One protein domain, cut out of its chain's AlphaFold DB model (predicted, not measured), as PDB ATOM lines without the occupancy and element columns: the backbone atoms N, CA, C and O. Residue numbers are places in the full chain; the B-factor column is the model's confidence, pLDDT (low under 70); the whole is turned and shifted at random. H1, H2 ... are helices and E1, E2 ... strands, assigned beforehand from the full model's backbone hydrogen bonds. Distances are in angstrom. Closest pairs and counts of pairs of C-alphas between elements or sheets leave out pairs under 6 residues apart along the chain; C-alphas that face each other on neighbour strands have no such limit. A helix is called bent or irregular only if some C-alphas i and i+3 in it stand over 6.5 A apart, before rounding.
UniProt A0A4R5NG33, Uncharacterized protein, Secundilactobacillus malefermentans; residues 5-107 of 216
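AT A GLANCE: This is residues 5 to 107 of the 216 residues of an uncharacterized protein of Secundilactobacillus malefermentans (UniProt A0A4R5NG33). What shape does the backbone make? A twisted four-stranded sheet, E5 E1 E4 E6, has H1 crossing one face, while the long hairpin of E2 and E3 reaches out to one end of the domain with H2 beside it. What makes it up? The printed part has 103 residues, with named elements in the order E1 E2 E3 E4 H1 H2 E5 E6; the class is mixed, the larger sheet mixed, the hairpin antiparallel. It is compact, radius of gyration of the C-alphas 13.2 A, yet elongated, 41 by 26 by 26 A.

IN THESE COORDINATES: What comes first? E1 is residues 5 to 10, from C-alpha 5 at (-49.168, -43.073, 38.488). E2, residues 16 to 23, 20.7 A, bends by 51 degrees at residue 19; E3 is residues 26 to 32, 19.7 A, and E4 residues 40 to 43. What follows? H1 is residues 48 to 60, 18.2 A; H2, residues 72 to 85, 20.6 A, is only just irregular, C-alphas 73 and 76 being 6.7 A apart. E5 is residues 86 to 92, 19.5 A, and E6, residues 104 to 106, ends at (-51.950, -41.602, 48.222).

HOW THE PARTS SIT: Which strands pair? E1 is antiparallel to E5 (N 7 and O 89, 2.9 A) and E4 (N 6 and O 41, 2.8 A); E4 is parallel to E6 (N 106 and O 42, 2.9 A). In the hairpin E2 and E3, N 21 and O 28 are 2.8 A apart. Where are the helices? H1 is on the larger sheet at a height of 6.8 A, across the strands at 77 degrees to E1 on the local plane. H1 and H2 are close but not clearly touching, closest C-alphas Tyr 56 and Tyr 79, 7.1 A, at a steep tilt of 57 degrees, opposite ways; the closest C-alphas of H2 and E3 are Ala 78 and Phe 27, 6.4 A. What of backbones and order? Every O i to N i+4 pair is within hydrogen-bond range in H1, 8 of 10 in H2; E4, H1 H2, E5 form a split strand-helix-strand unit, E1 between its parallel strands, with a right-handed crossover.

THE WHOLE: How far does it reach? The two C-alphas farthest apart, of Ser 24 and Glu 95, are 41.3 A apart. Are there cuts or long links? The printed part has no cut; the links H1 to H2 and E5 to E6 are long. Where is confidence low? Under 70 are 24 residues, among them 61 to 66 and 95 to 107.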
ATOM      1  N   ARG A   5     -49.791 -41.797  38.146       84.44
ATOM      2  CA  ARG A   5     -49.168 -43.073  38.488       84.44
ATOM      3  C   ARG A   5     -47.653 -42.913  38.388       84.44
ATOM      4  O   ARG A   5     -47.133 -42.414  37.387       84.44
ATOM      5  N   VAL A   6     -46.952 -43.311  39.443       87.06
ATOM      6  CA  VAL A   6     -45.514 -43.099  39.612       87.06
ATOM      7  C   VAL A   6     -44.797 -44.421  39.849       87.06
ATOM      8  O   VAL A   6     -45.270 -45.252  40.627       87.06
ATOM      9  N   TRP A   7     -43.641 -44.598  39.211       91.44
ATOM     10  CA  TRP A   7     -42.756 -45.755  39.370       91.44
ATOM     11  C   TRP A   7     -41.313 -45.323  39.609       91.44
ATOM     12  O   TRP A   7     -40.904 -44.237  39.207       91.44
ATOM     13  N   PHE A   8     -40.516 -46.230  40.176       95.50
ATOM     14  CA  PHE A   8     -39.065 -46.135  40.106       95.50
ATOM     15  C   PHE A   8     -38.587 -46.746  38.801       95.50
ATOM     16  O   PHE A   8     -38.781 -47.945  38.581       95.50
ATOM     17  N   GLN A   9     -37.933 -45.935  37.982       97.50
ATOM     18  CA  GLN A   9     -37.293 -46.341  36.745       97.50
ATOM     19  C   GLN A   9     -35.776 -46.344  36.905       97.50
ATOM     20  O   GLN A   9     -35.184 -45.388  37.388       97.50
ATOM     21  N   SER A  10     -35.145 -47.449  36.521       97.50
ATOM     22  CA  SER A  10     -33.694 -47.604  36.507       97.50
ATOM     23  C   SER A  10     -33.079 -46.621  35.519       97.50
ATOM     24  O   SER A  10     -33.430 -46.630  34.338       97.50
ATOM     25  N   ARG A  11     -32.110 -45.831  35.990       97.12
ATOM     26  CA  ARG A  11     -31.361 -44.881  35.152       97.12
ATOM     27  C   ARG A  11     -30.505 -45.576  34.089       97.12
ATOM     28  O   ARG A  11     -30.161 -44.967  33.086       97.12
ATOM     29  N   GLN A  12     -30.135 -46.840  34.313       95.38
ATOM     30  CA  GLN A  12     -29.223 -47.576  33.435       95.38
ATOM     31  C   GLN A  12     -29.934 -48.209  32.234       95.38
ATOM     32  O   GLN A  12     -29.383 -48.251  31.138       95.38
ATOM     33  N   ASP A  13     -31.123 -48.767  32.451       95.00
ATOM     34  CA  ASP A  13     -31.777 -49.650  31.476       95.00
ATOM     35  C   ASP A  13     -33.296 -49.460  31.380       95.00
ATOM     36  O   ASP A  13     -33.983 -50.237  30.715       95.00
ATOM     37  N   GLY A  14     -33.840 -48.443  32.055       96.00
ATOM     38  CA  GLY A  14     -35.250 -48.077  31.983       96.00
ATOM     39  C   GLY A  14     -36.214 -49.080  32.623       96.00
ATOM     40  O   GLY A  14     -37.427 -48.878  32.538       96.00
ATOM     41  N   ARG A  15     -35.723 -50.153  33.262       95.94
ATOM     42  CA  ARG A  15     -36.573 -51.148  33.934       95.94
ATOM     43  C   ARG A  15     -37.150 -50.601  35.235       95.94
ATOM     44  O   ARG A  15     -36.532 -49.794  35.920       95.94
ATOM     45  N   LEU A  16     -38.322 -51.097  35.608       93.31
ATOM     46  CA  LEU A  16     -39.077 -50.655  36.775       93.31
ATOM     47  C   LEU A  16     -38.901 -51.611  37.957       93.31
ATOM     48  O   LEU A  16     -38.736 -52.819  37.762       93.31
ATOM     49  N   ILE A  17     -38.980 -51.102  39.186       88.75
ATOM     50  CA  ILE A  17     -38.925 -51.942  40.393       88.75
ATOM     51  C   ILE A  17     -40.236 -52.726  40.549       88.75
ATOM     52  O   ILE A  17     -41.304 -52.147  40.696       88.75
ATOM     53  N   ALA A  18     -40.161 -54.056  40.569       83.19
ATOM     54  CA  ALA A  18     -41.278 -54.973  40.839       83.19
ATOM     55  C   ALA A  18     -41.355 -55.438  42.302       83.19
ATOM     56  O   ALA A  18     -42.326 -56.070  42.710       83.19
ATOM     57  N   GLY A  19     -40.311 -55.170  43.079       79.56
ATOM     58  CA  GLY A  19     -40.196 -55.545  44.480       79.56
ATOM     59  C   GLY A  19     -38.734 -55.679  44.880       79.56
ATOM     60  O   GLY A  19     -37.833 -55.350  44.103       79.56
ATOM     61  N   PHE A  20     -38.500 -56.211  46.071       82.19
ATOM     62  CA  PHE A  20     -37.150 -56.424  46.585       82.19
ATOM     63  C   PHE A  20     -36.939 -57.848  47.095       82.19
ATOM     64  O   PHE A  20     -37.876 -58.611  47.342       82.19
ATOM     65  N   ASP A  21     -35.677 -58.208  47.231       82.81
ATOM     66  CA  ASP A  21     -35.223 -59.443  47.835       82.81
ATOM     67  C   ASP A  21     -34.137 -59.111  48.852       82.81
ATOM     68  O   ASP A  21     -33.177 -58.413  48.537       82.81
ATOM     69  N   TYR A  22     -34.306 -59.586  50.074       82.19
ATOM     70  CA  TYR A  22     -33.344 -59.438  51.149       82.19
ATOM     71  C   TYR A  22     -32.981 -60.827  51.664       82.19
ATOM     72  O   TYR A  22     -33.816 -61.529  52.241       82.19
ATOM     73  N   ARG A  23     -31.750 -61.267  51.386       82.38
ATOM     74  CA  ARG A  23     -31.229 -62.573  51.815       82.38
ATOM     75  C   ARG A  23     -29.764 -62.453  52.181       82.38
ATOM     76  O   ARG A  23     -29.019 -61.749  51.506       82.38
ATOM     77  N   SER A  24     -29.352 -63.171  53.223       83.50
ATOM     78  CA  SER A  24     -27.958 -63.182  53.690       83.50
ATOM     79  C   SER A  24     -27.404 -61.767  53.906       83.50
ATOM     80  O   SER A  24     -26.284 -61.475  53.493       83.50
ATOM     81  N   LEU A  25     -28.219 -60.892  54.508       77.62
ATOM     82  CA  LEU A  25     -27.902 -59.484  54.781       77.62
ATOM     83  C   LEU A  25     -27.631 -58.630  53.528       77.62
ATOM     84  O   LEU A  25     -26.925 -57.628  53.590       77.62
ATOM     85  N   LYS A  26     -28.161 -59.028  52.364       84.44
ATOM     86  CA  LYS A  26     -28.008 -58.282  51.109       84.44
ATOM     87  C   LYS A  26     -29.356 -57.878  50.546       84.44
ATOM     88  O   LYS A  26     -30.191 -58.737  50.264       84.44
ATOM     89  N   PHE A  27     -29.523 -56.574  50.339       87.44
ATOM     90  CA  PHE A  27     -30.656 -55.992  49.631       87.44
ATOM     91  C   PHE A  27     -30.438 -56.061  48.118       87.44
ATOM     92  O   PHE A  27     -29.399 -55.651  47.602       87.44
ATOM     93  N   GLY A  28     -31.435 -56.568  47.404       89.75
ATOM     94  CA  GLY A  28     -31.479 -56.624  45.951       89.75
ATOM     95  C   GLY A  28     -32.850 -56.213  45.432       89.75
ATOM     96  O   GLY A  28     -33.873 -56.419  46.081       89.75
ATOM     97  N   LEU A  29     -32.881 -55.639  44.234       90.31
ATOM     98  CA  LEU A  29     -34.116 -55.218  43.580       90.31
ATOM     99  C   LEU A  29     -34.499 -56.208  42.490       90.31
ATOM    100  O   LEU A  29     -33.663 -56.660  41.706       90.31
ATOM    101  N   LYS A  30     -35.791 -56.522  42.412       87.62
ATOM    102  CA  LYS A  30     -36.349 -57.260  41.285       87.62
ATOM    103  C   LYS A  30     -36.895 -56.264  40.280       87.62
ATOM    104  O   LYS A  30     -37.782 -55.485  40.614       87.62
ATOM    105  N   LEU A  31     -36.398 -56.328  39.050       92.69
ATOM    106  CA  LEU A  31     -36.782 -55.406  37.985       92.69
ATOM    107  C   LEU A  31     -37.722 -56.061  36.967       92.69
ATOM    108  O   LEU A  31     -37.720 -57.282  36.788       92.69
ATOM    109  N   THR A  32     -38.529 -55.244  36.300       86.62
ATOM    110  CA  THR A  32     -39.478 -55.643  35.254       86.62
ATOM    111  C   THR A  32     -39.551 -54.571  34.172       86.62
ATOM    112  O   THR A  32     -39.376 -53.392  34.453       86.62
ATOM    113  N   THR A  33     -39.841 -54.958  32.936       91.69
ATOM    114  CA  THR A  33     -40.202 -54.018  31.860       91.69
ATOM    115  C   THR A  33     -41.710 -53.790  31.767       91.69
ATOM    116  O   THR A  33     -42.139 -52.857  31.102       91.69
ATOM    117  N   ASN A  34     -42.520 -54.628  32.424       80.44
ATOM    118  CA  ASN A  34     -43.978 -54.511  32.440       80.44
ATOM    119  C   ASN A  34     -44.433 -53.579  33.588       80.44
ATOM    120  O   ASN A  34     -44.258 -53.976  34.750       80.44
ATOM    121  N   PRO A  35     -45.042 -52.410  33.293       81.25
ATOM    122  CA  PRO A  35     -45.521 -51.453  34.298       81.25
ATOM    123  C   PRO A  35     -46.589 -51.995  35.254       81.25
ATOM    124  O   PRO A  35     -46.606 -51.613  36.423       81.25
ATOM    125  N   ASP A  36     -47.426 -52.935  34.815       75.50
ATOM    126  CA  ASP A  36     -48.492 -53.528  35.638       75.50
ATOM    127  C   ASP A  36     -47.963 -54.522  36.667       75.50
ATOM    128  O   ASP A  36     -48.616 -54.829  37.662       75.50
ATOM    129  N   ARG A  37     -46.750 -55.030  36.441       71.69
ATOM    130  CA  ARG A  37     -46.036 -55.881  37.400       71.69
ATOM    131  C   ARG A  37     -45.089 -55.087  38.295       71.69
ATOM    132  O   ARG A  37     -44.473 -55.681  39.180       71.69
ATOM    133  N   ALA A  38     -44.926 -53.793  38.035       80.69
ATOM    134  CA  ALA A  38     -44.067 -52.917  38.809       80.69
ATOM    135  C   ALA A  38     -44.809 -52.357  40.030       80.69
ATOM    136  O   ALA A  38     -46.027 -52.166  40.019       80.69
ATOM    137  N   VAL A  39     -44.060 -52.066  41.090       77.38
ATOM    138  CA  VAL A  39     -44.569 -51.300  42.224       77.38
ATOM    139  C   VAL A  39     -44.804 -49.872  41.750       77.38
ATOM    140  O   VAL A  39     -43.921 -49.261  41.149       77.38
ATOM    141  N   SER A  40     -46.001 -49.361  42.015       79.94
ATOM    142  CA  SER A  40     -46.391 -48.003  41.654       79.94
ATOM    143  C   SER A  40     -47.191 -47.337  42.759       79.94
ATOM    144  O   SER A  40     -47.779 -48.012  43.608       79.94
ATOM    145  N   LEU A  41     -47.197 -46.011  42.714       75.75
ATOM    146  CA  LEU A  41     -47.947 -45.126  43.590       75.75
ATOM    147  C   LEU A  41     -48.875 -44.274  42.727       75.75
ATOM    148  O   LEU A  41     -48.392 -43.641  41.793       75.75
ATOM    149  N   ILE A  42     -50.175 -44.238  43.029       71.06
ATOM    150  CA  ILE A  42     -51.061 -43.212  42.464       71.06
ATOM    151  C   ILE A  42     -51.118 -42.040  43.434       71.06
ATOM    152  O   ILE A  42     -51.437 -42.246  44.607       71.06
ATOM    153  N   THR A  43     -50.787 -40.841  42.956       67.75
ATOM    154  CA  THR A  43     -50.703 -39.641  43.784       67.75
ATOM    155  C   THR A  43     -50.979 -38.341  43.040       67.75
ATOM    156  O   THR A  43     -50.751 -38.233  41.843       67.75
ATOM    157  N   ASP A  44     -51.496 -37.363  43.771       67.62
ATOM    158  CA  ASP A  44     -51.672 -35.956  43.398       67.62
ATOM    159  C   ASP A  44     -50.515 -35.062  43.874       67.62
ATOM    160  O   ASP A  44     -50.531 -33.857  43.640       67.62
ATOM    161  N   LEU A  45     -49.526 -35.636  44.567       70.62
ATOM    162  CA  LEU A  45     -48.405 -34.896  45.132       70.62
ATOM    163  C   LEU A  45     -47.425 -34.455  44.042       70.62
ATOM    164  O   LEU A  45     -47.029 -35.244  43.183       70.62
ATOM    165  N   GLU A  46     -46.991 -33.200  44.139       76.81
ATOM    166  CA  GLU A  46     -46.074 -32.582  43.176       76.81
ATOM    167  C   GLU A  46     -44.615 -32.574  43.657       76.81
ATOM    168  O   GLU A  46     -43.709 -32.510  42.829       76.81
ATOM    169  N   ASP A  47     -44.365 -32.672  44.971       79.56
ATOM    170  CA  ASP A  47     -43.007 -32.692  45.533       79.56
ATOM    171  C   ASP A  47     -42.308 -34.037  45.241       79.56
ATOM    172  O   ASP A  47     -42.696 -35.070  45.813       79.56
ATOM    173  N   PRO A  48     -41.241 -34.054  44.416       85.25
ATOM    174  CA  PRO A  48     -40.557 -35.284  44.042       85.25
ATOM    175  C   PRO A  48     -39.959 -36.034  45.235       85.25
ATOM    176  O   PRO A  48     -39.968 -37.261  45.233       85.25
ATOM    177  N   GLN A  49     -39.475 -35.340  46.269       82.50
ATOM    178  CA  GLN A  49     -38.871 -35.989  47.438       82.50
ATOM    179  C   GLN A  49     -39.929 -36.734  48.255       82.50
ATOM    180  O   GLN A  49     -39.718 -37.873  48.682       82.50
ATOM    181  N   VAL A  50     -41.102 -36.120  48.426       75.12
ATOM    182  CA  VAL A  50     -42.224 -36.745  49.136       75.12
ATOM    183  C   VAL A  50     -42.746 -37.950  48.354       75.12
ATOM    184  O   VAL A  50     -42.971 -39.014  48.939       75.12
ATOM    185  N   VAL A  51     -42.906 -37.812  47.034       78.50
ATOM    186  CA  VAL A  51     -43.333 -38.906  46.150       78.50
ATOM    187  C   VAL A  51     -42.332 -40.061  46.195       78.50
ATOM    188  O   VAL A  51     -42.736 -41.215  46.353       78.50
ATOM    189  N   GLU A  52     -41.034 -39.762  46.134       85.81
ATOM    190  CA  GLU A  52     -39.960 -40.752  46.203       85.81
ATOM    191  C   GLU A  52     -40.008 -41.550  47.505       85.81
ATOM    192  O   GLU A  52     -40.020 -42.783  47.483       85.81
ATOM    193  N   MET A  53     -40.103 -40.862  48.645       79.00
ATOM    194  CA  MET A  53     -40.188 -41.512  49.950       79.00
ATOM    195  C   MET A  53     -41.425 -42.408  50.067       79.00
ATOM    196  O   MET A  53     -41.323 -43.542  50.544       79.00
ATOM    197  N   ARG A  54     -42.598 -41.933  49.626       74.88
ATOM    198  CA  ARG A  54     -43.842 -42.721  49.686       74.88
ATOM    199  C   ARG A  54     -43.786 -43.933  48.756       74.88
ATOM    200  O   ARG A  54     -44.195 -45.028  49.147       74.88
ATOM    201  N   LEU A  55     -43.230 -43.777  47.558       80.31
ATOM    202  CA  LEU A  55     -43.041 -44.889  46.633       80.31
ATOM    203  C   LEU A  55     -42.005 -45.893  47.160       80.31
ATOM    204  O   LEU A  55     -42.202 -47.101  47.035       80.31
ATOM    205  N   TYR A  56     -40.935 -45.431  47.812       83.00
ATOM    206  CA  TYR A  56     -39.949 -46.312  48.440       83.00
ATOM    207  C   TYR A  56     -40.570 -47.138  49.567       83.00
ATOM    208  O   TYR A  56     -40.362 -48.352  49.633       83.00
ATOM    209  N   GLN A  57     -41.413 -46.517  50.394       72.38
ATOM    210  CA  GLN A  57     -42.203 -47.237  51.390       72.38
ATOM    211  C   GLN A  57     -43.086 -48.316  50.746       72.38
ATOM    212  O   GLN A  57     -43.191 -49.414  51.289       72.38
ATOM    213  N   ALA A  58     -43.683 -48.051  49.581       70.25
ATOM    214  CA  ALA A  58     -44.435 -49.062  48.839       70.25
ATOM    215  C   ALA A  58     -43.535 -50.208  48.335       70.25
ATOM    216  O   ALA A  58     -43.928 -51.374  48.409       70.25
ATOM    217  N   VAL A  59     -42.311 -49.913  47.882       76.44
ATOM    218  CA  VAL A  59     -41.333 -50.927  47.444       76.44
ATOM    219  C   VAL A  59     -40.952 -51.863  48.586       76.44
ATOM    220  O   VAL A  59     -41.059 -53.078  48.423       76.44
ATOM    221  N   ILE A  60     -40.569 -51.337  49.753       71.62
ATOM    222  CA  ILE A  60     -40.158 -52.167  50.903       71.62
ATOM    223  C   ILE A  60     -41.325 -52.935  51.548       71.62
ATOM    224  O   ILE A  60     -41.110 -53.824  52.369       71.62
ATOM    225  N   ARG A  61     -42.568 -52.652  51.138       66.25
ATOM    226  CA  ARG A  61     -43.763 -53.452  51.463       66.25
ATOM    227  C   ARG A  61     -44.028 -54.580  50.461       66.25
ATOM    228  O   ARG A  61     -44.940 -55.375  50.672       66.25
ATOM    229  N   ARG A  62     -43.250 -54.679  49.376       63.69
ATOM    230  CA  ARG A  62     -43.390 -55.691  48.313       63.69
ATOM    231  C   ARG A  62     -42.161 -56.612  48.237       63.69
ATOM    232  O   ARG A  62     -41.464 -56.633  47.215       63.69
ATOM    233  N   PRO A  63     -41.883 -57.407  49.290       69.81
ATOM    234  CA  PRO A  63     -40.858 -58.436  49.212       69.81
ATOM    235  C   PRO A  63     -41.240 -59.496  48.179       69.81
ATOM    236  O   PRO A  63     -42.410 -59.847  47.994       69.81
ATOM    237  N   THR A  64     -40.243 -60.080  47.521       69.19
ATOM    238  CA  THR A  64     -40.458 -61.314  46.763       69.19
ATOM    239  C   THR A  64     -40.772 -62.470  47.717       69.19
ATOM    240  O   THR A  64     -40.370 -62.464  48.876       69.19
ATOM    241  N   LYS A  65     -41.447 -63.523  47.226       68.12
ATOM    242  CA  LYS A  65     -41.872 -64.685  48.041       68.12
ATOM    243  C   LYS A  65     -40.760 -65.355  48.870       68.12
ATOM    244  O   LYS A  65     -41.078 -66.105  49.782       68.12
ATOM    245  N   LYS A  66     -39.489 -65.168  48.502       69.75
ATOM    246  CA  LYS A  66     -38.321 -65.788  49.150       69.75
ATOM    247  C   LYS A  66     -37.493 -64.797  49.981       69.75
ATOM    248  O   LYS A  66     -36.470 -65.199  50.525       69.75
ATOM    249  N   SER A  67     -37.907 -63.533  50.039       70.56
ATOM    250  CA  SER A  67     -37.214 -62.479  50.774       70.56
ATOM    251  C   SER A  67     -37.475 -62.603  52.270       70.56
ATOM    252  O   SER A  67     -38.594 -62.909  52.685       70.56
ATOM    253  N   GLN A  68     -36.458 -62.308  53.073       72.38
ATOM    254  CA  GLN A  68     -36.627 -62.006  54.490       72.38
ATOM    255  C   GLN A  68     -37.157 -60.572  54.658       72.38
ATOM    256  O   GLN A  68     -37.203 -59.792  53.699       72.38
ATOM    257  N   GLU A  69     -37.584 -60.243  55.875       66.19
ATOM    258  CA  GLU A  69     -37.923 -58.874  56.260       66.19
ATOM    259  C   GLU A  69     -36.667 -57.995  56.204       66.19
ATOM    260  O   GLU A  69     -35.594 -58.438  56.612       66.19
ATOM    261  N   LEU A  70     -36.800 -56.773  55.678       68.19
ATOM    262  CA  LEU A  70     -35.716 -55.796  55.653       68.19
ATOM    263  C   LEU A  70     -35.615 -55.136  57.040       68.19
ATOM    264  O   LEU A  70     -36.558 -54.443  57.434       68.19
ATOM    265  N   PRO A  71     -34.515 -55.327  57.790       70.00
ATOM    266  CA  PRO A  71     -34.349 -54.710  59.099       70.00
ATOM    267  C   PRO A  71     -34.353 -53.188  58.993       70.00
ATOM    268  O   PRO A  71     -33.820 -52.626  58.040       70.00
ATOM    269  N   TYR A  72     -34.890 -52.510  60.010       63.06
ATOM    270  CA  TYR A  72     -34.947 -51.046  60.039       63.06
ATOM    271  C   TYR A  72     -33.572 -50.390  59.843       63.06
ATOM    272  O   TYR A  72     -33.462 -49.408  59.115       63.06
ATOM    273  N   THR A  73     -32.515 -50.961  60.426       71.81
ATOM    274  CA  THR A  73     -31.131 -50.483  60.277       71.81
ATOM    275  C   THR A  73     -30.669 -50.437  58.823       71.81
ATOM    276  O   THR A  73     -29.916 -49.545  58.454       71.81
ATOM    277  N   ASP A  74     -31.186 -51.339  57.993       71.56
ATOM    278  CA  ASP A  74     -30.748 -51.534  56.611       71.56
ATOM    279  C   ASP A  74     -31.652 -50.778  55.623       71.56
ATOM    280  O   ASP A  74     -31.354 -50.687  54.429       71.56
ATOM    281  N   THR A  75     -32.761 -50.203  56.106       72.56
ATOM    282  CA  THR A  75     -33.684 -49.417  55.273       72.56
ATOM    283  C   THR A  75     -33.032 -48.154  54.727       72.56
ATOM    284  O   THR A  75     -33.291 -47.785  53.585       72.56
ATOM    285  N   PHE A  76     -32.139 -47.516  55.485       77.81
ATOM    286  CA  PHE A  76     -31.433 -46.318  55.026       77.81
ATOM    287  C   PHE A  76     -30.489 -46.622  53.854       77.81
ATOM    288  O   PHE A  76     -30.495 -45.907  52.852       77.81
ATOM    289  N   ASP A  77     -29.743 -47.725  53.926       80.81
ATOM    290  CA  ASP A  77     -28.829 -48.145  52.858       80.81
ATOM    291  C   ASP A  77     -29.579 -48.623  51.609       80.81
ATOM    292  O   ASP A  77     -29.206 -48.314  50.468       80.81
ATOM    293  N   ALA A  78     -30.682 -49.345  51.814       82.06
ATOM    294  CA  ALA A  78     -31.576 -49.744  50.738       82.06
ATOM    295  C   ALA A  78     -32.223 -48.520  50.064       82.06
ATOM    296  O   ALA A  78     -32.296 -48.474  48.833       82.06
ATOM    297  N   TYR A  79     -32.631 -47.507  50.836       85.69
ATOM    298  CA  TYR A  79     -33.135 -46.240  50.304       85.69
ATOM    299  C   TYR A  79     -32.065 -45.527  49.482       85.69
ATOM    300  O   TYR A  79     -32.302 -45.193  48.325       85.69
ATOM    301  N   ALA A  80     -30.848 -45.397  50.018       87.81
ATOM    302  CA  ALA A  80     -29.737 -44.773  49.309       87.81
ATOM    303  C   ALA A  80     -29.376 -45.507  48.006       87.81
ATOM    304  O   ALA A  80     -28.875 -44.886  47.068       87.81
ATOM    305  N   THR A  81     -29.604 -46.820  47.933       92.12
ATOM    306  CA  THR A  81     -29.429 -47.606  46.703       92.12
ATOM    307  C   THR A  81     -30.509 -47.283  45.675       92.12
ATOM    308  O   THR A  81     -30.187 -47.101  44.501       92.12
ATOM    309  N   VAL A  82     -31.776 -47.189  46.088       92.44
ATOM    310  CA  VAL A  82     -32.871 -46.801  45.187       92.44
ATOM    311  C   VAL A  82     -32.669 -45.366  44.696       92.44
ATOM    312  O   VAL A  82     -32.608 -45.151  43.490       92.44
ATOM    313  N   HIS A  83     -32.445 -44.418  45.606       92.56
ATOM    314  CA  HIS A  83     -32.251 -42.999  45.297       92.56
ATOM    315  C   HIS A  83     -31.130 -42.757  44.270       92.56
ATOM    316  O   HIS A  83     -31.285 -41.992  43.323       92.56
ATOM    317  N   ARG A  84     -29.990 -43.451  44.417       95.62
ATOM    318  CA  ARG A  84     -28.838 -43.281  43.517       95.62
ATOM    319  C   ARG A  84     -29.055 -43.859  42.119       95.62
ATOM    320  O   ARG A  84     -28.545 -43.303  41.151       95.62
ATOM    321  N   ASN A  85     -29.765 -44.979  42.005       96.94
ATOM    322  CA  ASN A  85     -29.812 -45.758  40.761       96.94
ATOM    323  C   ASN A  85     -31.122 -45.599  39.979       96.94
ATOM    324  O   ASN A  85     -31.204 -46.033  38.828       96.94
ATOM    325  N   PHE A  86     -32.140 -44.994  40.589       97.50
ATOM    326  CA  PHE A  86     -33.475 -44.878  40.018       97.50
ATOM    327  C   PHE A  86     -33.935 -43.421  39.980       97.50
ATOM    328  O   PHE A  86     -33.415 -42.553  40.678       97.50
ATOM    329  N   GLU A  87     -34.912 -43.158  39.126       97.12
ATOM    330  CA  GLU A  87     -35.630 -41.894  39.031       97.12
ATOM    331  C   GLU A  87     -37.140 -42.131  39.027       97.12
ATOM    332  O   GLU A  87     -37.603 -43.259  38.829       97.12
ATOM    333  N   LEU A  88     -37.907 -41.073  39.284       95.88
ATOM    334  CA  LEU A  88     -39.361 -41.140  39.264       95.88
ATOM    335  C   LEU A  88     -39.871 -41.000  37.833       95.88
ATOM    336  O   LEU A  88     -39.727 -39.954  37.207       95.88
ATOM    337  N   LEU A  89     -40.526 -42.046  37.341       95.44
ATOM    338  CA  LEU A  89     -41.326 -41.980  36.126       95.44
ATOM    339  C   LEU A  89     -42.764 -41.661  36.525       95.44
ATOM    340  O   LEU A  89     -43.408 -42.489  37.166       95.44
ATOM    341  N   MET A  90     -43.271 -40.492  36.136       91.31
ATOM    342  CA  MET A  90     -44.641 -40.051  36.417       91.31
ATOM    343  C   MET A  90     -45.463 -40.023  35.128       91.31
ATOM    344  O   MET A  90     -45.015 -39.495  34.111       91.31
ATOM    345  N   ARG A  91     -46.675 -40.580  35.158       90.50
ATOM    346  CA  ARG A  91     -47.648 -40.497  34.058       90.50
ATOM    347  C   ARG A  91     -49.020 -40.138  34.614       90.50
ATOM    348  O   ARG A  91     -49.302 -40.560  35.732       90.50
ATOM    349  N   PRO A  92     -49.870 -39.392  33.890       87.88
ATOM    350  CA  PRO A  92     -51.261 -39.214  34.295       87.88
ATOM    351  C   PRO A  92     -51.905 -40.580  34.559       87.88
ATOM    352  O   PRO A  92     -51.738 -41.493  33.751       87.88
ATOM    353  N   ALA A  93     -52.569 -40.730  35.702       78.62
ATOM    354  CA  ALA A  93     -53.252 -41.968  36.048       78.62
ATOM    355  C   ALA A  93     -54.485 -42.135  35.156       78.62
ATOM    356  O   ALA A  93     -55.288 -41.209  35.018       78.62
ATOM    357  N   GLU A  94     -54.649 -43.315  34.568       74.06
ATOM    358  CA  GLU A  94     -55.867 -43.630  33.827       74.06
ATOM    359  C   GLU A  94     -57.012 -43.912  34.804       74.06
ATOM    360  O   GLU A  94     -56.806 -44.472  35.881       74.06
ATOM    361  N   GLU A  95     -58.245 -43.573  34.421       62.28
ATOM    362  CA  GLU A  95     -59.420 -43.698  35.296       62.28
ATOM    363  C   GLU A  95     -59.575 -45.116  35.868       62.28
ATOM    364  O   GLU A  95     -59.828 -45.303  37.053       62.28
ATOM    365  N   GLN A  96     -59.299 -46.134  35.056       56.94
ATOM    366  CA  GLN A  96     -59.315 -47.538  35.463       56.94
ATOM    367  C   GLN A  96     -58.252 -47.912  36.508       56.94
ATOM    368  O   GLN A  96     -58.475 -48.824  37.300       56.94
ATOM    369  N   GLU A  97     -57.106 -47.231  36.544       52.41
ATOM    370  CA  GLU A  97     -56.042 -47.478  37.524       52.41
ATOM    371  C   GLU A  97     -56.406 -46.909  38.902       52.41
ATOM    372  O   GLU A  97     -55.986 -47.464  39.919       52.41
ATOM    373  N   ILE A  98     -57.239 -45.857  38.923       49.62
ATOM    374  CA  ILE A  98     -57.730 -45.163  40.125       49.62
ATOM    375  C   ILE A  98     -58.659 -46.057  40.973       49.62
ATOM    376  O   ILE A  98     -58.842 -45.821  42.166       49.62
ATOM    377  N   PHE A  99     -59.238 -47.105  40.379       41.06
ATOM    378  CA  PHE A  99     -60.215 -47.978  41.045       41.06
ATOM    379  C   PHE A  99     -59.758 -49.438  41.173       41.06
ATOM    380  O   PHE A  99     -60.529 -50.302  41.604       41.06
ATOM    381  N   GLN A 100     -58.502 -49.749  40.833       37.41
ATOM    382  CA  GLN A 100     -58.004 -51.121  40.867       37.41
ATOM    383  C   GLN A 100     -57.719 -51.638  42.294       37.41
ATOM    384  O   GLN A 100     -57.095 -50.950  43.112       37.41
ATOM    385  N   PRO A 101     -58.122 -52.888  42.610       30.02
ATOM    386  CA  PRO A 101     -57.766 -53.550  43.862       30.02
ATOM    387  C   PRO A 101     -56.256 -53.834  43.958       30.02
ATOM    388  O   PRO A 101     -55.728 -54.646  43.203       30.02
ATOM    389  N   GLY A 102     -55.573 -53.260  44.955       32.31
ATOM    390  CA  GLY A 102     -54.146 -53.518  45.232       32.31
ATOM    391  C   GLY A 102     -53.177 -52.435  44.747       32.31
ATOM    392  O   GLY A 102     -51.967 -52.572  44.959       32.31
ATOM    393  N   THR A 103     -53.701 -51.364  44.153       38.41
ATOM    394  CA  THR A 103     -52.987 -50.110  43.903       38.41
ATOM    395  C   THR A 103     -52.739 -49.386  45.229       38.41
ATOM    396  O   THR A 103     -53.635 -49.288  46.067       38.41
ATOM    397  N   THR A 104     -51.514 -48.906  45.455       41.31
ATOM    398  CA  THR A 104     -51.219 -48.041  46.609       41.31
ATOM    399  C   THR A 104     -51.672 -46.629  46.251       41.31
ATOM    400  O   THR A 104     -51.080 -45.998  45.376       41.31
ATOM    401  N   TYR A 105     -52.746 -46.169  46.891       39.97
ATOM    402  CA  TYR A 105     -53.270 -44.815  46.742       39.97
ATOM    403  C   TYR A 105     -52.666 -43.910  47.805       39.97
ATOM    404  O   TYR A 105     -52.710 -44.215  48.997       39.97
ATOM    405  N   VAL A 106     -52.151 -42.769  47.373       34.88
ATOM    406  CA  VAL A 106     -51.950 -41.602  48.222       34.88
ATOM    407  C   VAL A 106     -52.715 -40.470  47.562       34.88
ATOM    408  O   VAL A 106     -52.270 -39.948  46.554       34.88
ATOM    409  N   VAL A 107     -53.869 -40.106  48.109       27.59
ATOM    410  CA  VAL A 107     -54.577 -38.885  47.708       27.59
ATOM    411  C   VAL A 107     -54.434 -37.917  48.878       27.59
ATOM    412  O   VAL A 107     -55.013 -38.153  49.942       27.59
TER     413      VAL A 107